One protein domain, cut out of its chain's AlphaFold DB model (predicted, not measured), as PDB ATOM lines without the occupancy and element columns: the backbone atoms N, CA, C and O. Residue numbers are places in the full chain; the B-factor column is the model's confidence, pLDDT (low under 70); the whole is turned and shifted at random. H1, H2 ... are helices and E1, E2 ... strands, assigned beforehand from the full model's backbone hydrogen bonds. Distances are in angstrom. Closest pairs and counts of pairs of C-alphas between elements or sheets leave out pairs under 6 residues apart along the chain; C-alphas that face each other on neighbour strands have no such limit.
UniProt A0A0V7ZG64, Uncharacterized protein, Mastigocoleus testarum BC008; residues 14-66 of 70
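This is residues 14 to 66 of the 70 residues of an uncharacterized protein of Mastigocoleus testarum BC008 (UniProt A0A0V7ZG64). A twisted antiparallel sheet has one helix, H1, packed slantwise over one face and the other face bare, making two layers; the hairpin of E2 and E3 runs along the longest axis. The printed part has 53 residues with one named helix and four named strands, along the chain E1, H1, E2, E3, E4, class mixed; the sheet's order is E1, E2, E3, E4. It is compact, radius of gyration of the C-alphas 10.1 A, spanning 32 by 20 by 18 A.

E1, residues 14 to 16, 6.4 A long, begins at C-alpha 14 (505.330, 454.960, 871.213). H1, residues 19 to 29, measures 15.2 A. E2, residues 36 to 44, measures 22.4 A; E3, residues 47 to 55, 23.5 A, bends by 54 degrees at residue 50. E4, residues 62 to 65, 9.6 A, ends at C-alpha 65 (512.774, 441.631, 870.244).

E2, E3 and E4 form a meander, each the antiparallel neighbour of the one before. Within hydrogen-bond range are N 16 and O 39 between E1 and E2, N 40 and O 52 between E2 and E3, and N 64 and O 51 between E3 and E4, each 2.8 A. H1, with every O i to N i+4 pair within range, is on the sheet at a height of 9.1 A, over E2 and only just over E3, with 3 C-alphas. The closest C-alphas of H1 and E2 are those of Met 22 and Leu 39, 6.6 A.

The C-alphas farthest apart, those of Asp 45 and Gly 57, are 31.9 A apart. The printed part has no cut and no long link. Residues 31 to 35 and 55 to 66 have pLDDT under 70.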
ATOM      1  N   GLN A  14     505.031 453.609 871.667       85.44
ATOM      2  CA  GLN A  14     505.330 454.960 871.213       85.44
ATOM      3  C   GLN A  14     505.728 454.944 869.735       85.44
ATOM      4  O   GLN A  14     506.563 454.150 869.305       85.44
ATOM      5  N   LEU A  15     505.128 455.845 868.956       85.75
ATOM      6  CA  LEU A  15     505.494 456.085 867.564       85.75
ATOM      7  C   LEU A  15     506.647 457.099 867.506       85.75
ATOM      8  O   LEU A  15     506.506 458.215 868.002       85.75
ATOM      9  N   LEU A  16     507.753 456.722 866.867       87.00
ATOM     10  CA  LEU A  16     508.892 457.589 866.576       87.00
ATOM     11  C   LEU A  16     508.946 457.861 865.072       87.00
ATOM     12  O   LEU A  16     508.999 456.935 864.262       87.00
ATOM     13  N   GLN A  17     508.913 459.140 864.707       86.12
ATOM     14  CA  GLN A  17     509.040 459.609 863.321       86.12
ATOM     15  C   GLN A  17     510.158 460.643 863.152       86.12
ATOM     16  O   GLN A  17     510.486 461.004 862.022       86.12
ATOM     17  N   ASP A  18     510.710 461.142 864.261       86.38
ATOM     18  CA  ASP A  18     511.863 462.030 864.237       86.38
ATOM     19  C   ASP A  18     513.127 461.228 863.914       86.38
ATOM     20  O   ASP A  18     513.372 460.171 864.498       86.38
ATOM     21  N   SER A  19     513.929 461.726 862.973       81.12
ATOM     22  CA  SER A  19     515.118 461.020 862.502       81.12
ATOM     23  C   SER A  19     516.172 460.824 863.593       81.12
ATOM     24  O   SER A  19     516.821 459.788 863.597       81.12
ATOM     25  N   GLN A  20     516.336 461.773 864.525       83.94
ATOM     26  CA  GLN A  20     517.357 461.667 865.575       83.94
ATOM     27  C   GLN A  20     516.980 460.593 866.597       83.94
ATOM     28  O   GLN A  20     517.810 459.755 866.951       83.94
ATOM     29  N   ASP A  21     515.714 460.577 867.020       85.31
ATOM     30  CA  ASP A  21     515.201 459.557 867.940       85.31
ATOM     31  C   ASP A  21     515.232 458.164 867.296       85.31
ATOM     32  O   ASP A  21     515.592 457.173 867.935       85.31
ATOM     33  N   MET A  22     514.874 458.079 866.011       84.94
ATOM     34  CA  MET A  22     514.927 456.828 865.258       84.94
ATOM     35  C   MET A  22     516.357 456.303 865.111       84.94
ATOM     36  O   MET A  22     516.575 455.113 865.340       84.94
ATOM     37  N   ASP A  23     517.322 457.162 864.772       84.56
ATOM     38  CA  ASP A  23     518.730 456.776 864.641       84.56
ATOM     39  C   ASP A  23     519.293 456.267 865.975       84.56
ATOM     40  O   ASP A  23     519.946 455.222 866.001       84.56
ATOM     41  N   ALA A  24     518.961 456.925 867.092       86.00
ATOM     42  CA  ALA A  24     519.373 456.486 868.424       86.00
ATOM     43  C   ALA A  24     518.844 455.082 868.762       86.00
ATOM     44  O   ALA A  24     519.586 454.240 869.270       86.00
ATOM     45  N   VAL A  25     517.576 454.796 868.439       84.44
ATOM     46  CA  VAL A  25     516.996 453.462 868.640       84.44
ATOM     47  C   VAL A  25     517.642 452.431 867.717       84.44
ATOM     48  O   VAL A  25     518.009 451.360 868.192       84.44
ATOM     49  N   ILE A  26     517.812 452.739 866.426       81.94
ATOM     50  CA  ILE A  26     518.424 451.846 865.424       81.94
ATOM     51  C   ILE A  26     519.857 451.470 865.818       81.94
ATOM     52  O   ILE A  26     520.224 450.292 865.741       81.94
ATOM     53  N   GLU A  27     520.647 452.444 866.276       83.62
ATOM     54  CA  GLU A  27     522.004 452.225 866.775       83.62
ATOM     55  C   GLU A  27     521.992 451.363 868.042       83.62
ATOM     56  O   GLU A  27     522.722 450.372 868.119       83.62
ATOM     57  N   HIS A  28     521.111 451.678 868.996       83.06
ATOM     58  CA  HIS A  28     520.977 450.936 870.248       83.06
ATOM     59  C   HIS A  28     520.638 449.453 870.021       83.06
ATOM     60  O   HIS A  28     521.209 448.576 870.668       83.06
ATOM     61  N   ILE A  29     519.752 449.153 869.066       78.69
ATOM     62  CA  ILE A  29     519.353 447.776 868.724       78.69
ATOM     63  C   ILE A  29     520.274 447.107 867.690       78.69
ATOM     64  O   ILE A  29     520.127 445.916 867.407       78.69
ATOM     65  N   GLY A  30     521.245 447.840 867.140       76.56
ATOM     66  CA  GLY A  30     522.253 447.323 866.214       76.56
ATOM     67  C   GLY A  30     521.724 446.955 864.825       76.56
ATOM     68  O   GLY A  30     522.309 446.099 864.150       76.56
ATOM     69  N   ILE A  31     520.625 447.568 864.377       69.81
ATOM     70  CA  ILE A  31     520.084 447.344 863.031       69.81
ATOM     71  C   ILE A  31     520.894 448.153 862.015       69.81
ATOM     72  O   ILE A  31     521.093 449.348 862.163       69.81
ATOM     73  N   LYS A  32     521.336 447.505 860.931       65.69
ATOM     74  CA  LYS A  32     522.078 448.165 859.836       65.69
ATOM     75  C   LYS A  32     521.178 448.771 858.749       65.69
ATOM     76  O   LYS A  32     521.676 449.270 857.744       65.69
ATOM     77  N   GLN A  33     519.860 448.650 858.890       63.75
ATOM     78  CA  GLN A  33     518.883 449.070 857.889       63.75
ATOM     79  C   GLN A  33     518.359 450.477 858.211       63.75
ATOM     80  O   GLN A  33     517.542 450.650 859.107       63.75
ATOM     81  N   HIS A  34     518.828 451.468 857.449       62.75
ATOM     82  CA  HIS A  34     518.501 452.888 857.640       62.75
ATOM     83  C   HIS A  34     517.240 453.360 856.889       62.75
ATOM     84  O   HIS A  34     516.824 454.500 857.057       62.75
ATOM     85  N   ASP A  35     516.601 452.514 856.071       69.25
ATOM     86  CA  ASP A  35     515.414 452.900 855.284       69.25
ATOM     87  C   ASP A  35     514.102 452.684 856.063       69.25
ATOM     88  O   ASP A  35     513.163 452.019 855.617       69.25
ATOM     89  N   CYS A  36     514.064 453.197 857.294       71.50
ATOM     90  CA  CYS A  36     512.879 453.146 858.143       71.50
ATOM     91  C   CYS A  36     512.072 454.440 857.967       71.50
ATOM     92  O   CYS A  36     512.600 455.539 858.108       71.50
ATOM     93  N   GLY A  37     510.779 454.327 857.657       77.00
ATOM     94  CA  GLY A  37     509.870 455.476 857.575       77.00
ATOM     95  C   GLY A  37     509.367 455.953 858.937       77.00
ATOM     96  O   GLY A  37     509.083 457.136 859.099       77.00
ATOM     97  N   PHE A  38     509.245 455.030 859.891       81.56
ATOM     98  CA  PHE A  38     508.933 455.276 861.298       81.56
ATOM     99  C   PHE A  38     509.305 454.037 862.124       81.56
ATOM    100  O   PHE A  38     509.446 452.936 861.571       81.56
ATOM    101  N   LEU A  39     509.415 454.207 863.442       84.62
ATOM    102  CA  LEU A  39     509.536 453.114 864.406       84.62
ATOM    103  C   LEU A  39     508.344 453.113 865.361       84.62
ATOM    104  O   LEU A  39     507.831 454.164 865.734       84.62
ATOM    105  N   ILE A  40     507.920 451.929 865.784       85.81
ATOM    106  CA  ILE A  40     507.009 451.755 866.914       85.81
ATOM    107  C   ILE A  40     507.793 451.018 867.989       85.81
ATOM    108  O   ILE A  40     508.248 449.899 867.761       85.81
ATOM    109  N   VAL A  41     507.967 451.648 869.143       86.00
ATOM    110  CA  VAL A  41     508.752 451.105 870.253       86.00
ATOM    111  C   VAL A  41     507.852 450.807 871.443       86.00
ATOM    112  O   VAL A  41     506.945 451.577 871.738       86.00
ATOM    113  N   ASN A  42     508.108 449.704 872.131       86.19
ATOM    114  CA  ASN A  42     507.531 449.382 873.430       86.19
ATOM    115  C   ASN A  42     508.653 449.462 874.460       86.19
ATOM    116  O   ASN A  42     509.635 448.721 874.361       86.19
ATOM    117  N   VAL A  43     508.524 450.380 875.413       82.06
ATOM    118  CA  VAL A  43     509.498 450.565 876.488       82.06
ATOM    119  C   VAL A  43     508.893 450.027 877.773       82.06
ATOM    120  O   VAL A  43     507.801 450.426 878.173       82.06
ATOM    121  N   GLY A  44     509.619 449.148 878.452       80.12
ATOM    122  CA  GLY A  44     509.238 448.674 879.774       80.12
ATOM    123  C   GLY A  44     510.468 448.458 880.637       80.12
ATOM    124  O   GLY A  44     511.499 448.019 880.144       80.12
ATOM    125  N   ASP A  45     510.356 448.787 881.923       78.06
ATOM    126  CA  ASP A  45     511.452 448.659 882.897       78.06
ATOM    127  C   ASP A  45     512.715 449.472 882.532       78.06
ATOM    128  O   ASP A  45     513.817 449.165 882.972       78.06
ATOM    129  N   GLY A  46     512.551 450.547 881.747       75.44
ATOM    130  CA  GLY A  46     513.646 451.416 881.300       75.44
ATOM    131  C   GLY A  46     514.401 450.914 880.066       75.44
ATOM    132  O   GLY A  46     515.313 451.599 879.612       75.44
ATOM    133  N   GLU A  47     514.003 449.774 879.497       80.56
ATOM    134  CA  GLU A  47     514.599 449.198 878.290       80.56
ATOM    135  C   GLU A  47     513.558 449.021 877.174       80.56
ATOM    136  O   GLU A  47     512.348 448.932 877.409       80.56
ATOM    137  N   TYR A  48     514.029 448.968 875.927       80.38
ATOM    138  CA  TYR A  48     513.180 448.646 874.784       80.38
ATOM    139  C   TYR A  48     512.859 447.146 874.805       80.38
ATOM    140  O   TYR A  48     513.739 446.302 874.668       80.38
ATOM    141  N   LYS A  49     511.585 446.797 874.964       81.50
ATOM    142  CA  LYS A  49     511.123 445.404 874.909       81.50
ATOM    143  C   LYS A  49     510.940 444.954 873.468       81.50
ATOM    144  O   LYS A  49     511.330 443.849 873.090       81.50
ATOM    145  N   GLU A  50     510.367 445.836 872.656       81.94
ATOM    146  CA  GLU A  50     510.069 445.565 871.257       81.94
ATOM    147  C   GLU A  50     510.258 446.814 870.415       81.94
ATOM    148  O   GLU A  50     509.853 447.912 870.800       81.94
ATOM    149  N   VAL A  51     510.830 446.625 869.233       82.44
ATOM    150  CA  VAL A  51     510.921 447.666 868.215       82.44
ATOM    151  C   VAL A  51     510.379 447.107 866.912       82.44
ATOM    152  O   VAL A  51     510.806 446.053 866.443       82.44
ATOM    153  N   TYR A  52     509.438 447.827 866.318       81.75
ATOM    154  CA  TYR A  52     508.910 447.550 864.994       81.75
ATOM    155  C   TYR A  52     509.358 448.648 864.047       81.75
ATOM    156  O   TYR A  52     509.186 449.829 864.347       81.75
ATOM    157  N   SER A  53     509.891 448.268 862.891       78.56
ATOM    158  CA  SER A  53     510.167 449.217 861.818       78.56
ATOM    159  C   SER A  53     509.194 449.034 860.658       78.56
ATOM    160  O   SER A  53     508.716 447.932 860.360       78.56
ATOM    161  N   SER A  54     508.889 450.142 859.991       71.38
ATOM    162  CA  SER A  54     508.226 450.142 858.692       71.38
ATOM    163  C   SER A  54     509.214 450.630 857.646       71.38
ATOM    164  O   SER A  54     509.835 451.681 857.809       71.38
ATOM    165  N   VAL A  55     509.340 449.879 856.555       65.19
ATOM    166  CA  VAL A  55     509.959 450.382 855.327       65.19
ATOM    167  C   VAL A  55     508.992 451.394 854.712       65.19
ATOM    168  O   VAL A  55     507.787 451.129 854.660       65.19
ATOM    169  N   ARG A  56     509.484 452.554 854.252       57.41
ATOM    170  CA  ARG A  56     508.630 453.589 853.638       57.41
ATOM    171  C   ARG A  56     507.713 452.976 852.571       57.41
ATOM    172  O   ARG A  56     508.179 452.448 851.567       57.41
ATOM    173  N   GLY A  57     506.399 453.073 852.789       50.94
ATOM    174  CA  GLY A  57     505.377 452.553 851.873       50.94
ATOM    175  C   GLY A  57     504.905 451.117 852.142       50.94
ATOM    176  O   GLY A  57     504.078 450.620 851.381       50.94
ATOM    177  N   ALA A  58     505.366 450.462 853.214       50.56
ATOM    178  CA  ALA A  58     504.945 449.115 853.600       50.56
ATOM    179  C   ALA A  58     504.400 449.058 855.038       50.56
ATOM    180  O   ALA A  58     504.799 449.826 855.914       50.56
ATOM    181  N   MET A  59     503.488 448.113 855.295       52.50
ATOM    182  CA  MET A  59     503.032 447.796 856.654       52.50
ATOM    183  C   MET A  59     504.227 447.397 857.548       52.50
ATOM    184  O   MET A  59     505.190 446.813 857.036       52.50
ATOM    185  N   PRO A  60     504.194 447.700 858.862       57.38
ATOM    186  CA  PRO A  60     505.262 447.306 859.780       57.38
ATOM    187  C   PRO A  60     505.456 445.788 859.717       57.38
ATOM    188  O   PRO A  60     504.513 445.023 859.913       57.38
ATOM    189  N   THR A  61     506.662 445.361 859.347       55.88
ATOM    190  CA  THR A  61     506.941 443.980 858.899       55.88
ATOM    191  C   THR A  61     508.034 443.293 859.706       55.88
ATOM    192  O   THR A  61     508.114 442.067 859.683       55.88
ATOM    193  N   ALA A  62     508.848 444.044 860.448       59.53
ATOM    194  CA  ALA A  62     509.937 443.487 861.237       59.53
ATOM    195  C   ALA A  62     509.694 443.728 862.731       59.53
ATOM    196  O   ALA A  62     509.507 444.869 863.146       59.53
ATOM    197  N   ARG A  63     509.697 442.647 863.520       60.56
ATOM    198  CA  ARG A  63     509.709 442.673 864.988       60.56
ATOM    199  C   ARG A  63     511.134 442.416 865.452       60.56
ATOM    200  O   ARG A  63     511.665 441.330 865.222       60.56
ATOM    201  N   TYR A  64     511.720 443.384 866.133       64.69
ATOM    202  CA  TYR A  64     512.995 443.233 866.812       64.69
ATOM    203  C   TYR A  64     512.704 443.112 868.305       64.69
ATOM    204  O   TYR A  64     512.383 444.093 868.971       64.69
ATOM    205  N   ALA A  65     512.742 441.880 868.810       58.16
ATOM    206  CA  ALA A  65     512.774 441.631 870.244       58.16
ATOM    207  C   ALA A  65     514.234 441.736 870.687       58.16
ATOM    208  O   ALA A  65     515.092 441.018 870.160       58.16
ATOM    209  N   LEU A  66     514.526 442.642 871.615       56.28
ATOM    210  CA  LEU A  66     515.852 442.713 872.211       56.28
ATOM    211  C   LEU A  66     516.049 441.468 873.072       56.28
ATOM    212  O   LEU A  66     515.405 441.284 874.102       56.28
TER     213      LEU A  66